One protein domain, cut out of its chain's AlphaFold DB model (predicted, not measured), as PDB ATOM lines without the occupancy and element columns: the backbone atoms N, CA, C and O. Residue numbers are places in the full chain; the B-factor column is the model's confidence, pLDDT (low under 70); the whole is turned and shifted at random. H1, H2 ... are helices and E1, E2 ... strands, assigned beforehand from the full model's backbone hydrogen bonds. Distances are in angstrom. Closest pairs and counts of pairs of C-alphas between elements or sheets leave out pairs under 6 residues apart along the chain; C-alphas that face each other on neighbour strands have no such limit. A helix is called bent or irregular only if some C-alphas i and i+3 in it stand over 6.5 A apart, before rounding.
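Overview. This is residues 18 to 124 of the 146 residues of an uncharacterized protein of Actinobacteria bacterium (UniProt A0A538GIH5). One twisted antiparallel sheet of five strands makes the body, with the long strands E1, E2 and E9 bowed through it, and two small hairpins turn away from it to opposite sides, E4 with E5 and E7 with E8. The very short helix H1 only grazes this sheet near E3, and the loop between E4 and E5 reaches toward one end of the longest axis while the hairpin of E7 and E8 reaches toward the other. The printed part has 107 residues with nine named strands and one named helix, in the order E1 E2 E3 E4 E5 E6 E7 E8 H1 E9; the large sheet runs E6 E3 E2 E1 E9, antiparallel throughout. The class is mostly strand, and the whole is compact, with a radius of gyration of the C-alphas of 14.2 A and spans of 41 by 34 by 21 A.

Along the chain. In the large sheet, E2 is residues 35 to 47, 35.5 A from first to last C-alpha. E1, residues 18 to 29, begins with C-alpha 18 at (102.673, 27.030, 39.151) and is 31.2 A long; it bends by 71 degrees at residue 26. E9, residues 103 to 117, is the longest strand by residues and measures 30.0 A; it bends by 93 degrees at residue 106 and ends with C-alpha 117 at (101.398, 30.137, 33.437). E3 is residues 53 to 58, 16.9 A long, and E6 is residues 78 to 80. The small pairs are E4, residues 60 to 62, with E5, residues 71 to 73, and E7, residues 82 to 85, with E8, residues 88 to 91. H1, residues 95 to 98, begins with C-alpha 95 at (93.791, 5.124, 31.542); it is neither bent nor irregular, but only just, as C-alphas 95 and 98 are 6.1 A apart.

Arrangement. E1, E2 and E3 form a meander, each strand the antiparallel neighbour of the one before, and both E1 with E2 and E2 with E3 are hairpins. Between E1 and E2, at 163 degrees between directions, N 22 and O 42 are 2.8 A apart, within hydrogen-bond range. Between E2 and E3, at 162 degrees, N 43 and O 55 are 2.7 A apart. The edge strand E9 is antiparallel to E1 at 155 degrees, with N 21 and O 113 at 2.8 A. The other edge strand, E6, is antiparallel to E3 at 136 degrees, with N 56 and O 78 at 2.8 A. E3 runs on into E4 at 82 degrees across one residue, and the two meet only through their link. E4 and E5 are a hairpin, with N 73 and O 60 at 2.9 A. E6 runs on into E7 at 44 degrees, and E7 and E8 are a hairpin, with N 83 and O 90 at 2.8 A. The closest C-alphas of E3 and E7 are those of Phe 54 and Gly 82, 5.7 A apart. H1 is on the large sheet but only grazes it; its closest C-alphas to E3 are those of Phe 98 and Gly 57, 5.0 A apart. H1 is too short for any O i to N i+4 pair; its one O i to N i+3 pair is within range. Among the pairs that are apart are E4 and E9, and E5 and E6.

Size, cuts and confidence. The two C-alphas farthest apart are those of Pro 66 and Gly 86, 43.8 A, while those of Ser 18 and Tyr 124 are 9.8 A apart. The printed part has no cut. No link is long; E4 to E5, with 8 residues, is short but not tight. The mean pLDDT of the printed part is 92.1, and residue 64 alone is under 70.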
ATOM      1  N   SER A  18     101.614  28.038  39.285       96.94
ATOM      2  CA  SER A  18     102.673  27.030  39.151       96.94
ATOM      3  C   SER A  18     102.069  25.763  38.572       96.94
ATOM      4  O   SER A  18     100.974  25.376  38.983       96.94
ATOM      5  N   PHE A  19     102.773  25.091  37.670       96.62
ATOM      6  CA  PHE A  19     102.366  23.792  37.155       96.62
ATOM      7  C   PHE A  19     103.516  22.790  37.174       96.62
ATOM      8  O   PHE A  19     104.694  23.142  37.067       96.62
ATOM      9  N   TRP A  20     103.133  21.520  37.241       97.31
ATOM     10  CA  TRP A  20     104.018  20.367  37.174       97.31
ATOM     11  C   TRP A  20     103.365  19.314  36.296       97.31
ATOM     12  O   TRP A  20     102.227  18.933  36.554       97.31
ATOM     13  N   LEU A  21     104.056  18.857  35.258       97.00
ATOM     14  CA  LEU A  21     103.517  17.934  34.261       97.00
ATOM     15  C   LEU A  21     104.461  16.758  34.060       97.00
ATOM     16  O   LEU A  21     105.653  16.949  33.851       97.00
ATOM     17  N   THR A  22     103.934  15.544  34.038       97.06
ATOM     18  CA  THR A  22     104.605  14.403  33.416       97.06
ATOM     19  C   THR A  22     103.887  14.118  32.110       97.06
ATOM     20  O   THR A  22     102.766  13.607  32.123       97.06
ATOM     21  N   ARG A  23     104.515  14.473  30.986       96.81
ATOM     22  CA  ARG A  23     103.996  14.180  29.647       96.81
ATOM     23  C   ARG A  23     104.594  12.895  29.099       96.81
ATOM     24  O   ARG A  23     105.708  12.529  29.465       96.81
ATOM     25  N   PHE A  24     103.878  12.254  28.190       97.25
ATOM     26  CA  PHE A  24     104.333  11.085  27.450       97.25
ATOM     27  C   PHE A  24     103.588  10.973  26.121       97.25
ATOM     28  O   PHE A  24     102.522  11.557  25.938       97.25
ATOM     29  N   GLN A  25     104.141  10.205  25.196       97.25
ATOM     30  CA  GLN A  25     103.514   9.856  23.930       97.25
ATOM     31  C   GLN A  25     103.008   8.421  23.971       97.25
ATOM     32  O   GLN A  25     103.695   7.513  24.440       97.25
ATOM     33  N   ALA A  26     101.810   8.204  23.450       96.44
ATOM     34  CA  ALA A  26     101.247   6.870  23.297       96.44
ATOM     35  C   ALA A  26     100.370   6.809  22.051       96.44
ATOM     36  O   ALA A  26      99.826   7.827  21.609       96.44
ATOM     37  N   LEU A  27     100.229   5.604  21.503       95.12
ATOM     38  CA  LEU A  27      99.286   5.357  20.425       95.12
ATOM     39  C   LEU A  27      97.868   5.609  20.939       95.12
ATOM     40  O   LEU A  27      97.494   5.131  22.008       95.12
ATOM     41  N   SER A  28      97.077   6.337  20.166       94.38
ATOM     42  CA  SER A  28      95.678   6.619  20.458       94.38
ATOM     43  C   SER A  28      94.877   6.555  19.174       94.38
ATOM     44  O   SER A  28      95.345   6.972  18.116       94.38
ATOM     45  N   THR A  29      93.642   6.092  19.296       91.56
ATOM     46  CA  THR A  29      92.640   6.202  18.237       91.56
ATOM     47  C   THR A  29      91.804   7.440  18.531       91.56
ATOM     48  O   THR A  29      91.307   7.574  19.650       91.56
ATOM     49  N   GLY A  30      91.733   8.384  17.596       83.50
ATOM     50  CA  GLY A  30      90.878   9.557  17.751       83.50
ATOM     51  C   GLY A  30      89.421   9.280  17.392       83.50
ATOM     52  O   GLY A  30      89.054   8.164  17.020       83.50
ATOM     53  N   ASP A  31      88.588  10.312  17.506       81.88
ATOM     54  CA  ASP A  31      87.131  10.189  17.385       81.88
ATOM     55  C   ASP A  31      86.672   9.762  15.982       81.88
ATOM     56  O   ASP A  31      85.578   9.222  15.826       81.88
ATOM     57  N   SER A  32      87.506   9.971  14.955       85.31
ATOM     58  CA  SER A  32      87.238   9.539  13.575       85.31
ATOM     59  C   SER A  32      87.904   8.202  13.228       85.31
ATOM     60  O   SER A  32      87.946   7.820  12.058       85.31
ATOM     61  N   GLY A  33      88.416   7.475  14.224       85.44
ATOM     62  CA  GLY A  33      89.085   6.186  14.037       85.44
ATOM     63  C   GLY A  33      90.544   6.296  13.592       85.44
ATOM     64  O   GLY A  33      91.166   5.281  13.292       85.44
ATOM     65  N   GLU A  34      91.108   7.502  13.538       89.62
ATOM     66  CA  GLU A  34      92.483   7.723  13.112       89.62
ATOM     67  C   GLU A  34      93.482   7.312  14.197       89.62
ATOM     68  O   GLU A  34      93.404   7.751  15.347       89.62
ATOM     69  N   GLU A  35      94.445   6.474  13.823       92.50
ATOM     70  CA  GLU A  35      95.530   6.060  14.705       92.50
ATOM     71  C   GLU A  35      96.689   7.047  14.619       92.50
ATOM     72  O   GLU A  35      97.259   7.288  13.554       92.50
ATOM     73  N   THR A  36      97.054   7.628  15.756       91.69
ATOM     74  CA  THR A  36      98.186   8.547  15.838       91.69
ATOM     75  C   THR A  36      98.817   8.521  17.225       91.69
ATOM     76  O   THR A  36      98.161   8.222  18.227       91.69
ATOM     77  N   TYR A  37     100.108   8.835  17.294       93.38
ATOM     78  CA  TYR A  37     100.778   9.057  18.567       93.38
ATOM     79  C   TYR A  37     100.427  10.447  19.085       93.38
ATOM     80  O   TYR A  37     100.759  11.460  18.468       93.38
ATOM     81  N   ARG A  38      99.755  10.492  20.234       93.62
ATOM     82  CA  ARG A  38      99.344  11.736  20.895       93.62
ATOM     83  C   ARG A  38     100.191  11.977  22.129       93.62
ATOM     84  O   ARG A  38     100.665  11.030  22.755       93.62
ATOM     85  N   ILE A  39     100.359  13.250  22.476       96.00
ATOM     86  CA  ILE A  39     100.975  13.647  23.738       96.00
ATOM     87  C   ILE A  39      99.876  13.708  24.798       96.00
ATOM     88  O   ILE A  39      98.928  14.488  24.687       96.00
ATOM     89  N   PHE A  40     100.042  12.898  25.832       97.06
ATOM     90  CA  PHE A  40      99.231  12.871  27.039       97.06
ATOM     91  C   PHE A  40     100.039  13.406  28.215       97.06
ATOM     92  O   PHE A  40     101.271  13.422  28.176       97.06
ATOM     93  N   TYR A  41      99.361  13.837  29.271       97.38
ATOM     94  CA  TYR A  41     100.023  14.288  30.489       97.38
ATOM     95  C   TYR A  41      99.190  14.047  31.738       97.38
ATOM     96  O   TYR A  41      97.962  14.107  31.720       97.38
ATOM     97  N   VAL A  42      99.904  13.828  32.838       97.31
ATOM     98  CA  VAL A  42      99.396  13.962  34.203       97.31
ATOM     99  C   VAL A  42      99.984  15.241  34.776       97.31
ATOM    100  O   VAL A  42     101.185  15.479  34.638       97.31
ATOM    101  N   GLY A  43      99.153  16.064  35.395       97.19
ATOM    102  CA  GLY A  43      99.516  17.387  35.861       97.19
ATOM    103  C   GLY A  43      99.038  17.701  37.267       97.19
ATOM    104  O   GLY A  43      98.071  17.125  37.762       97.19
ATOM    105  N   ALA A  44      99.710  18.662  37.888       97.81
ATOM    106  CA  ALA A  44      99.209  19.387  39.042       97.81
ATOM    107  C   ALA A  44      99.416  20.891  38.844       97.81
ATOM    108  O   ALA A  44     100.376  21.308  38.190       97.81
ATOM    109  N   GLN A  45      98.525  21.708  39.403       97.56
ATOM    110  CA  GLN A  45      98.599  23.165  39.327       97.56
ATOM    111  C   GLN A  45      98.271  23.796  40.676       97.56
ATOM    112  O   GLN A  45      97.254  23.474  41.280       97.56
ATOM    113  N   ALA A  46      99.096  24.749  41.105       97.50
ATOM    114  CA  ALA A  46      98.835  25.606  42.255       97.50
ATOM    115  C   ALA A  46      98.572  27.043  41.790       97.50
ATOM    116  O   ALA A  46      99.427  27.665  41.158       97.50
ATOM    117  N   THR A  47      97.405  27.590  42.127       96.69
ATOM    118  CA  THR A  47      97.048  28.986  41.831       96.69
ATOM    119  C   THR A  47      97.406  29.867  43.018       96.69
ATOM    120  O   THR A  47      96.963  29.604  44.134       96.69
ATOM    121  N   GLY A  48      98.225  30.900  42.803       93.56
ATOM    122  CA  GLY A  48      98.618  31.832  43.868       93.56
ATOM    123  C   GLY A  48      99.298  31.173  45.077       93.56
ATOM    124  O   GLY A  48      99.214  31.701  46.181       93.56
ATOM    125  N   GLY A  49      99.933  30.011  44.894       93.56
ATOM    126  CA  GLY A  49     100.565  29.253  45.978       93.56
ATOM    127  C   GLY A  49      99.619  28.412  46.841       93.56
ATOM    128  O   GLY A  49     100.056  27.872  47.856       93.56
ATOM    129  N   LEU A  50      98.345  28.282  46.460       94.75
ATOM    130  CA  LEU A  50      97.397  27.393  47.134       94.75
ATOM    131  C   LEU A  50      97.713  25.913  46.874       94.75
ATOM    132  O   LEU A  50      98.521  25.569  46.010       94.75
ATOM    133  N   THR A  51      97.048  25.029  47.622       94.00
ATOM    134  CA  THR A  51      97.165  23.576  47.451       94.00
ATOM    135  C   THR A  51      96.955  23.170  45.988       94.00
ATOM    136  O   THR A  51      95.992  23.641  45.374       94.00
ATOM    137  N   PRO A  52      97.809  22.295  45.421       97.00
ATOM    138  CA  PRO A  52      97.681  21.919  44.024       97.00
ATOM    139  C   PRO A  52      96.404  21.118  43.752       97.00
ATOM    140  O   PRO A  52      96.078  20.192  44.497       97.00
ATOM    141  N   SER A  53      95.722  21.426  42.651       97.00
ATOM    142  CA  SER A  53      94.743  20.530  42.029       97.00
ATOM    143  C   SER A  53      95.436  19.639  41.001       97.00
ATOM    144  O   SER A  53      96.444  20.036  40.415       97.00
ATOM    145  N   PHE A  54      94.912  18.433  40.785       97.88
ATOM    146  CA  PHE A  54      95.508  17.439  39.892       97.88
ATOM    147  C   PHE A  54      94.602  17.192  38.693       97.88
ATOM    148  O   PHE A  54      93.377  17.162  38.808       97.88
ATOM    149  N   PHE A  55      95.207  17.002  37.529       97.62
ATOM    150  CA  PHE A  55      94.487  16.839  36.276       97.62
ATOM    151  C   PHE A  55      95.240  15.931  35.311       97.62
ATOM    152  O   PHE A  55      96.438  15.700  35.451       97.62
ATOM    153  N   VAL A  56      94.541  15.433  34.302       97.62
ATOM    154  CA  VAL A  56      95.125  14.787  33.129       97.62
ATOM    155  C   VAL A  56      94.542  15.371  31.857       97.62
ATOM    156  O   VAL A  56      93.502  16.031  31.887       97.62
ATOM    157  N   GLY A  57      95.190  15.089  30.735       95.94
ATOM    158  CA  GLY A  57      94.647  15.421  29.429       95.94
ATOM    159  C   GLY A  57      95.566  15.045  28.280       95.94
ATOM    160  O   GLY A  57      96.586  14.370  28.455       95.94
ATOM    161  N   SER A  58      95.192  15.521  27.097       95.00
ATOM    162  CA  SER A  58      96.030  15.530  25.900       95.00
ATOM    163  C   SER A  58      96.335  16.956  25.466       95.00
ATOM    164  O   SER A  58      95.640  17.906  25.841       95.00
ATOM    165  N   THR A  59      97.405  17.141  24.701       93.31
ATOM    166  CA  THR A  59      97.811  18.482  24.270       93.31
ATOM    167  C   THR A  59      96.786  19.114  23.338       93.31
ATOM    168  O   THR A  59      96.223  18.433  22.480       93.31
ATOM    169  N   THR A  60      96.601  20.423  23.463       91.25
ATOM    170  CA  THR A  60      95.949  21.253  22.442       91.25
ATOM    171  C   THR A  60      97.003  22.096  21.737       91.25
ATOM    172  O   THR A  60      98.180  22.073  22.113       91.25
ATOM    173  N   CYS A  61      96.599  22.828  20.704       87.69
ATOM    174  CA  CYS A  61      97.499  23.750  20.043       87.69
ATOM    175  C   CYS A  61      96.902  25.145  19.908       87.69
ATOM    176  O   CYS A  61      95.709  25.298  19.644       87.69
ATOM    177  N   THR A  62      97.746  26.159  20.110       85.88
ATOM    178  CA  THR A  62      97.443  27.517  19.664       85.88
ATOM    179  C   THR A  62      97.792  27.626  18.186       85.88
ATOM    180  O   THR A  62      98.971  27.685  17.810       85.88
ATOM    181  N   ASP A  63      96.751  27.710  17.366       77.06
ATOM    182  CA  ASP A  63      96.866  27.838  15.919       77.06
ATOM    183  C   ASP A  63      96.595  29.289  15.515       77.06
ATOM    184  O   ASP A  63      95.589  29.887  15.897       77.06
ATOM    185  N   SER A  64      97.470  29.869  14.692       69.69
ATOM    186  CA  SER A  64      97.147  31.113  13.972       69.69
ATOM    187  C   SER A  64      96.717  30.838  12.528       69.69
ATOM    188  O   SER A  64      96.382  31.763  11.790       69.69
ATOM    189  N   THR A  65      96.831  29.588  12.072       73.81
ATOM    190  CA  THR A  65      96.484  29.145  10.719       73.81
ATOM    191  C   THR A  65      96.085  27.667  10.768       73.81
ATOM    192  O   THR A  65      96.798  26.883  11.384       73.81
ATOM    193  N   PRO A  66      94.993  27.243  10.112       70.44
ATOM    194  CA  PRO A  66      94.601  25.836  10.114       70.44
ATOM    195  C   PRO A  66      95.733  24.916   9.638       70.44
ATOM    196  O   PRO A  66      96.332  25.156   8.588       70.44
ATOM    197  N   GLY A  67      96.022  23.866  10.408       70.38
ATOM    198  CA  GLY A  67      97.035  22.859  10.076       70.38
ATOM    199  C   GLY A  67      98.467  23.198  10.503       70.38
ATOM    200  O   GLY A  67      99.369  22.413  10.209       70.38
ATOM    201  N   ASN A  68      98.705  24.319  11.198       76.31
ATOM    202  CA  ASN A  68      99.984  24.574  11.859       76.31
ATOM    203  C   ASN A  68      99.834  24.544  13.373       76.31
ATOM    204  O   ASN A  68      98.950  25.190  13.905       76.31
ATOM    205  N   CYS A  69     100.745  23.845  14.054       82.19
ATOM    206  CA  CYS A  69     100.837  23.941  15.500       82.19
ATOM    207  C   CYS A  69     102.053  24.780  15.888       82.19
ATOM    208  O   CYS A  69     103.193  24.358  15.681       82.19
ATOM    209  N   LYS A  70     101.817  25.992  16.405       83.06
ATOM    210  CA  LYS A  70     102.896  26.910  16.812       83.06
ATOM    211  C   LYS A  70     103.295  26.736  18.270       83.06
ATOM    212  O   LYS A  70     104.481  26.808  18.581       83.06
ATOM    213  N   VAL A  71     102.315  26.529  19.146       88.25
ATOM    214  CA  VAL A  71     102.526  26.369  20.589       88.25
ATOM    215  C   VAL A  71     101.705  25.184  21.071       88.25
ATOM    216  O   VAL A  71     100.481  25.186  20.957       88.25
ATOM    217  N   VAL A  72     102.393  24.175  21.603       91.44
ATOM    218  CA  VAL A  72     101.761  23.009  22.223       91.44
ATOM    219  C   VAL A  72     101.359  23.372  23.645       91.44
ATOM    220  O   VAL A  72     102.226  23.689  24.462       91.44
ATOM    221  N   ASN A  73     100.067  23.267  23.941       93.88
ATOM    222  CA  ASN A  73      99.510  23.608  25.243       93.88
ATOM    223  C   ASN A  73      99.116  22.365  26.046       93.88
ATOM    224  O   ASN A  73      98.690  21.351  25.486       93.88
ATOM    225  N   TYR A  74      99.186  22.478  27.372       95.81
ATOM    226  CA  TYR A  74      98.818  21.434  28.338       95.81
ATOM    227  C   TYR A  74      97.666  21.905  29.242       95.81
ATOM    228  O   TYR A  74      97.880  22.100  30.439       95.81
ATOM    229  N   PRO A  75      96.470  22.184  28.693       95.94
ATOM    230  CA  PRO A  75      95.362  22.772  29.450       95.94
ATOM    231  C   PRO A  75      94.930  21.928  30.659       95.94
ATOM    232  O   PRO A  75      95.156  20.721  30.719       95.94
ATOM    233  N   VAL A  76      94.254  22.536  31.631       95.94
ATOM    234  CA  VAL A  76      93.561  21.751  32.660       95.94
ATOM    235  C   VAL A  76      92.301  21.141  32.039       95.94
ATOM    236  O   VAL A  76      91.335  21.851  31.786       95.94
ATOM    237  N   GLN A  77      92.293  19.825  31.797       95.12
ATOM    238  CA  GLN A  77      91.140  19.127  31.204       95.12
ATOM    239  C   GLN A  77      90.362  18.317  32.246       95.12
ATOM    240  O   GLN A  77      89.374  18.796  32.802       95.12
ATOM    241  N   ASN A  78      90.813  17.097  32.543       95.62
ATOM    242  CA  ASN A  78      90.079  16.165  33.394       95.62
ATOM    243  C   ASN A  78      90.676  16.164  34.797       95.62
ATOM    244  O   ASN A  78      91.823  15.765  34.980       95.62
ATOM    245  N   GLN A  79      89.903  16.602  35.790       96.00
ATOM    246  CA  GLN A  79      90.332  16.568  37.189       96.00
ATOM    247  C   GLN A  79      90.497  15.124  37.670       96.00
ATOM    248  O   GLN A  79      89.676  14.256  37.370       96.00
ATOM    249  N   ILE A  80      91.543  14.884  38.452       95.12
ATOM    250  CA  ILE A  80      91.825  13.596  39.086       95.12
ATOM    251  C   ILE A  80      92.158  13.803  40.561       95.12
ATOM    252  O   ILE A  80      92.468  14.907  41.007       95.12
ATOM    253  N   THR A  81      92.125  12.721  41.331       93.88
ATOM    254  CA  THR A  81      92.613  12.747  42.706       93.88
ATOM    255  C   THR A  81      94.123  12.538  42.722       93.88
ATOM    256  O   THR A  81      94.644  11.580  42.156       93.88
ATOM    257  N   GLY A  82      94.815  13.432  43.413       92.56
ATOM    258  CA  GLY A  82      96.225  13.308  43.734       92.56
ATOM    259  C   GLY A  82      96.497  13.918  45.100       92.56
ATOM    260  O   GLY A  82      95.609  14.499  45.730       92.56
ATOM    261  N   HIS A  83      97.716  13.754  45.579       92.25
ATOM    262  CA  HIS A  83      98.148  14.274  46.865       92.25
ATOM    263  C   HIS A  83      99.648  14.582  46.854       92.25
ATOM    264  O   HIS A  83     100.382  14.234  45.924       92.25
ATOM    265  N   VAL A  84     100.099  15.279  47.893       93.12
ATOM    266  CA  VAL A  84     101.495  15.680  48.070       93.12
ATOM    267  C   VAL A  84     102.107  14.854  49.205       93.12
ATOM    268  O   VAL A  84     101.631  14.936  50.334       93.12
ATOM    269  N   CYS A  85     103.167  14.092  48.924       91.56
ATOM    270  CA  CYS A  85     104.001  13.426  49.931       91.56
ATOM    271  C   CYS A  85     105.386  14.102  49.962       91.56
ATOM    272  O   CYS A  85     106.246  13.833  49.117       91.56
ATOM    273  N   GLY A  86     105.617  15.010  50.916       92.00
ATOM    274  CA  GLY A  86     106.861  15.789  50.980       92.00
ATOM    275  C   GLY A  86     107.077  16.612  49.703       92.00
ATOM    276  O   GLY A  86     106.230  17.420  49.341       92.00
ATOM    277  N   ASN A  87     108.183  16.375  48.993       93.56
ATOM    278  CA  ASN A  87     108.461  17.014  47.698       93.56
ATOM    279  C   ASN A  87     107.974  16.193  46.489       93.56
ATOM    280  O   ASN A  87     108.435  16.408  45.368       93.56
ATOM    281  N   THR A  88     107.079  15.227  46.696       93.38
ATOM    282  CA  THR A  88     106.562  14.359  45.634       93.38
ATOM    283  C   THR A  88     105.073  14.586  45.423       93.38
ATOM    284  O   THR A  88     104.275  14.488  46.349       93.38
ATOM    285  N   LEU A  89     104.700  14.847  44.175       94.00
ATOM    286  CA  LEU A  89     103.325  14.847  43.691       94.00
ATOM    287  C   LEU A  89     102.955  13.426  43.260       94.00
ATOM    288  O   LEU A  89     103.615  12.858  42.378       94.00
ATOM    289  N   VAL A  90     101.917  12.864  43.871       92.19
ATOM    290  CA  VAL A  90     101.463  11.487  43.642       92.19
ATOM    291  C   VAL A  90     100.028  11.511  43.135       92.19
ATOM    292  O   VAL A  90      99.172  12.189  43.698       92.19
ATOM    293  N   ALA A  91      99.770  10.772  42.062       90.94
ATOM    294  CA  ALA A  91      98.435  10.589  41.521       90.94
ATOM    295  C   ALA A  91      98.333   9.217  40.855       90.94
ATOM    296  O   ALA A  91      99.187   8.863  40.038       90.94
ATOM    297  N   ASP A  92      97.268   8.489  41.181       87.69
ATOM    298  CA  ASP A  92      96.919   7.230  40.536       87.69
ATOM    299  C   ASP A  92      95.871   7.502  39.463       87.69
ATOM    300  O   ASP A  92      94.770   7.982  39.742       87.69
ATOM    301  N   VAL A  93      96.234   7.224  38.212       89.12
ATOM    302  CA  VAL A  93      95.439   7.632  37.054       89.12
ATOM    303  C   VAL A  93      94.961   6.407  36.283       89.12
ATOM    304  O   VAL A  93      95.779   5.717  35.668       89.12
ATOM    305  N   PRO A  94      93.644   6.134  36.241       89.00
ATOM    306  CA  PRO A  94      93.121   5.132  35.328       89.00
ATOM    307  C   PRO A  94      93.261   5.635  33.888       89.00
ATOM    308  O   PRO A  94      93.017   6.804  33.600       89.00
ATOM    309  N   LEU A  95      93.599   4.747  32.952       88.56
ATOM    310  CA  LEU A  95      93.791   5.124  31.542       88.56
ATOM    311  C   LEU A  95      92.547   5.769  30.912       88.56
ATOM    312  O   LEU A  95      92.671   6.588  30.009       88.56
ATOM    313  N   SER A  96      91.355   5.440  31.411       89.31
ATOM    314  CA  SER A  96      90.096   6.051  30.978       89.31
ATOM    315  C   SER A  96      89.976   7.536  31.337       89.31
ATOM    316  O   SER A  96      89.161   8.231  30.738       89.31
ATOM    317  N   ALA A  97      90.769   8.049  32.284       92.25
ATOM    318  CA  ALA A  97      90.711   9.452  32.695       92.25
ATOM    319  C   ALA A  97      91.249  10.422  31.630       92.25
ATOM    320  O   ALA A  97      90.923  11.604  31.666       92.25
ATOM    321  N   PHE A  98      92.046   9.952  30.666       91.50
ATOM    322  CA  PHE A  98      92.641  10.810  29.635       91.50
ATOM    323  C   PHE A  98      91.651  11.268  28.552       91.50
ATOM    324  O   PHE A  98      92.017  12.087  27.717       91.50
ATOM    325  N   GLY A  99      90.414  10.758  28.539       84.62
ATOM    326  CA  GLY A  99      89.387  11.116  27.551       84.62
ATOM    327  C   GLY A  99      89.587  10.488  26.165       84.62
ATOM    328  O   GLY A  99      88.604  10.198  25.494       84.62
ATOM    329  N   SER A 100      90.828  10.186  25.772       85.94
ATOM    330  CA  SER A 100      91.151   9.377  24.589       85.94
ATOM    331  C   SER A 100      91.868   8.076  24.975       85.94
ATOM    332  O   SER A 100      92.580   8.045  25.985       85.94
ATOM    333  N   PRO A 101      91.713   6.989  24.194       88.50
ATOM    334  CA  PRO A 101      92.364   5.715  24.484       88.50
ATOM    335  C   PRO A 101      93.893   5.820  24.481       88.50
ATOM    336  O   PRO A 101      94.495   6.241  23.500       88.50
ATOM    337  N   VAL A 102      94.533   5.356  25.556       91.44
ATOM    338  CA  VAL A 102      95.995   5.209  25.632       91.44
ATOM    339  C   VAL A 102      96.361   3.747  25.355       91.44
ATOM    340  O   VAL A 102      96.329   2.896  26.257       91.44
ATOM    341  N   ASN A 103      96.715   3.450  24.108       90.50
ATOM    342  CA  ASN A 103      96.986   2.104  23.604       90.50
ATOM    343  C   ASN A 103      98.471   1.717  23.733       90.50
ATOM    344  O   ASN A 103      99.359   2.564  23.765       90.50
ATOM    345  N   GLY A 104      98.736   0.405  23.769       89.94
ATOM    346  CA  GLY A 104     100.094  -0.158  23.759       89.94
ATOM    347  C   GLY A 104     100.812  -0.127  25.120       89.94
ATOM    348  O   GLY A 104     100.511   0.695  25.974       89.94
ATOM    349  N   PRO A 105     101.746  -1.045  25.402       91.00
ATOM    350  CA  PRO A 105     102.335  -1.161  26.737       91.00
ATOM    351  C   PRO A 105     103.383  -0.084  27.053       91.00
ATOM    352  O   PRO A 105     103.701   0.103  28.222       91.00
ATOM    353  N   ILE A 106     103.917   0.611  26.046       94.25
ATOM    354  CA  ILE A 106     105.016   1.571  26.203       94.25
ATOM    355  C   ILE A 106     104.473   3.000  26.158       94.25
ATOM    356  O   ILE A 106     103.708   3.357  25.265       94.25
ATOM    357  N   LEU A 107     104.899   3.809  27.123       95.06
ATOM    358  CA  LEU A 107     104.807   5.262  27.102       95.06
ATOM    359  C   LEU A 107     106.143   5.799  26.596       95.06
ATOM    360  O   LEU A 107     107.174   5.586  27.232       95.06
ATOM    361  N   TYR A 108     106.127   6.469  25.454       97.50
ATOM    362  CA  TYR A 108     107.324   7.021  24.831       97.50
ATOM    363  C   TYR A 108     107.589   8.444  25.311       97.50
ATOM    364  O   TYR A 108     106.654   9.169  25.660       97.50
ATOM    365  N   ASN A 109     108.848   8.874  25.282       96.81
ATOM    366  CA  ASN A 109     109.240  10.262  25.574       96.81
ATOM    367  C   ASN A 109     108.675  10.802  26.907       96.81
ATOM    368  O   ASN A 109     108.258  11.960  27.011       96.81
ATOM    369  N   VAL A 110     108.638   9.963  27.942       97.19
ATOM    370  CA  VAL A 110     108.205  10.376  29.276       97.19
ATOM    371  C   VAL A 110     109.131  11.482  29.763       97.19
ATOM    372  O   VAL A 110     110.341  11.290  29.864       97.19
ATOM    373  N   THR A 111     108.560  12.653  30.027       97.25
ATOM    374  CA  THR A 111     109.298  13.864  30.394       97.25
ATOM    375  C   THR A 111     108.542  14.603  31.487       97.25
ATOM    376  O   THR A 111     107.345  14.869  31.340       97.25
ATOM    377  N   ALA A 112     109.226  14.949  32.575       96.19
ATOM    378  CA  ALA A 112     108.694  15.858  33.577       96.19
ATOM    379  C   ALA A 112     109.055  17.308  33.226       96.19
ATOM    380  O   ALA A 112     110.167  17.574  32.776       96.19
ATOM    381  N   LEU A 113     108.108  18.219  33.434       95.06
ATOM    382  CA  LEU A 113     108.215  19.655  33.189       95.06
ATOM    383  C   LEU A 113     107.662  20.402  34.401       95.06
ATOM    384  O   LEU A 113     106.637  20.004  34.965       95.06
ATOM    385  N   SER A 114     108.293  21.509  34.768       95.69
ATOM    386  CA  SER A 114     107.785  22.431  35.781       95.69
ATOM    387  C   SER A 114     107.902  23.870  35.305       95.69
ATOM    388  O   SER A 114     108.852  24.233  34.611       95.69
ATOM    389  N   GLY A 115     106.927  24.697  35.665       95.38
ATOM    390  CA  GLY A 115     106.911  26.078  35.211       95.38
ATOM    391  C   GLY A 115     105.734  26.883  35.728       95.38
ATOM    392  O   GLY A 115     105.004  26.461  36.627       95.38
ATOM    393  N   GLY A 116     105.558  28.068  35.150       96.69
ATOM    394  CA  GLY A 116     104.456  28.970  35.463       96.69
ATOM    395  C   GLY A 116     103.632  29.387  34.250       96.69
ATOM    396  O   GLY A 116     104.172  29.559  33.154       96.69
ATOM    397  N   ARG A 117     102.333  29.623  34.457       96.62
ATOM    398  CA  ARG A 117     101.398  30.137  33.437       96.62
ATOM    399  C   ARG A 117     100.290  31.008  34.028       96.62
ATOM    400  O   ARG A 117      99.949  30.877  35.204       96.62
ATOM    401  N   ASN A 118      99.697  31.871  33.212       96.62
ATOM    402  CA  ASN A 118      98.521  32.678  33.557       96.62
ATOM    403  C   ASN A 118      97.211  32.023  33.108       96.62
ATOM    404  O   ASN A 118      96.224  32.079  33.836       96.62
ATOM    405  N   ALA A 119      97.236  31.373  31.948       93.94
ATOM    406  CA  ALA A 119      96.116  30.662  31.346       93.94
ATOM    407  C   ALA A 119      96.611  29.372  30.678       93.94
ATOM    408  O   ALA A 119      97.818  29.135  30.578       93.94
ATOM    409  N   ASP A 120      95.682  28.530  30.243       92.25
ATOM    410  CA  ASP A 120      95.985  27.227  29.651       92.25
ATOM    411  C   ASP A 120      96.720  27.310  28.302       92.25
ATOM    412  O   ASP A 120      97.495  26.410  27.966       92.25
ATOM    413  N   ASP A 121      96.516  28.400  27.567       90.25
ATOM    414  CA  ASP A 121      97.097  28.732  26.262       90.25
ATOM    415  C   ASP A 121      98.226  29.781  26.336       90.25
ATOM    416  O   ASP A 121      98.662  30.318  25.315       90.25
ATOM    417  N   ASP A 122      98.708  30.082  27.545       90.06
ATOM    418  CA  ASP A 122      99.788  31.041  27.791       90.06
ATOM    419  C   ASP A 122     101.175  30.460  27.457       90.06
ATOM    420  O   ASP A 122     101.412  29.256  27.537       90.06
ATOM    421  N   LEU A 123     102.139  31.339  27.168       90.25
ATOM    422  CA  LEU A 123     103.549  30.959  27.073       90.25
ATOM    423  C   LEU A 123     104.111  30.661  28.462       90.25
ATOM    424  O   LEU A 123     103.977  31.465  29.385       90.25
ATOM    425  N   TYR A 124     104.800  29.535  28.613       93.06
ATOM    426  CA  TYR A 124     105.279  29.097  29.920       93.06
ATOM    427  C   TYR A 124     106.545  29.829  30.361       93.06
ATOM    428  O   TYR A 124     107.462  30.063  29.577       93.06
TER     429      TYR A 124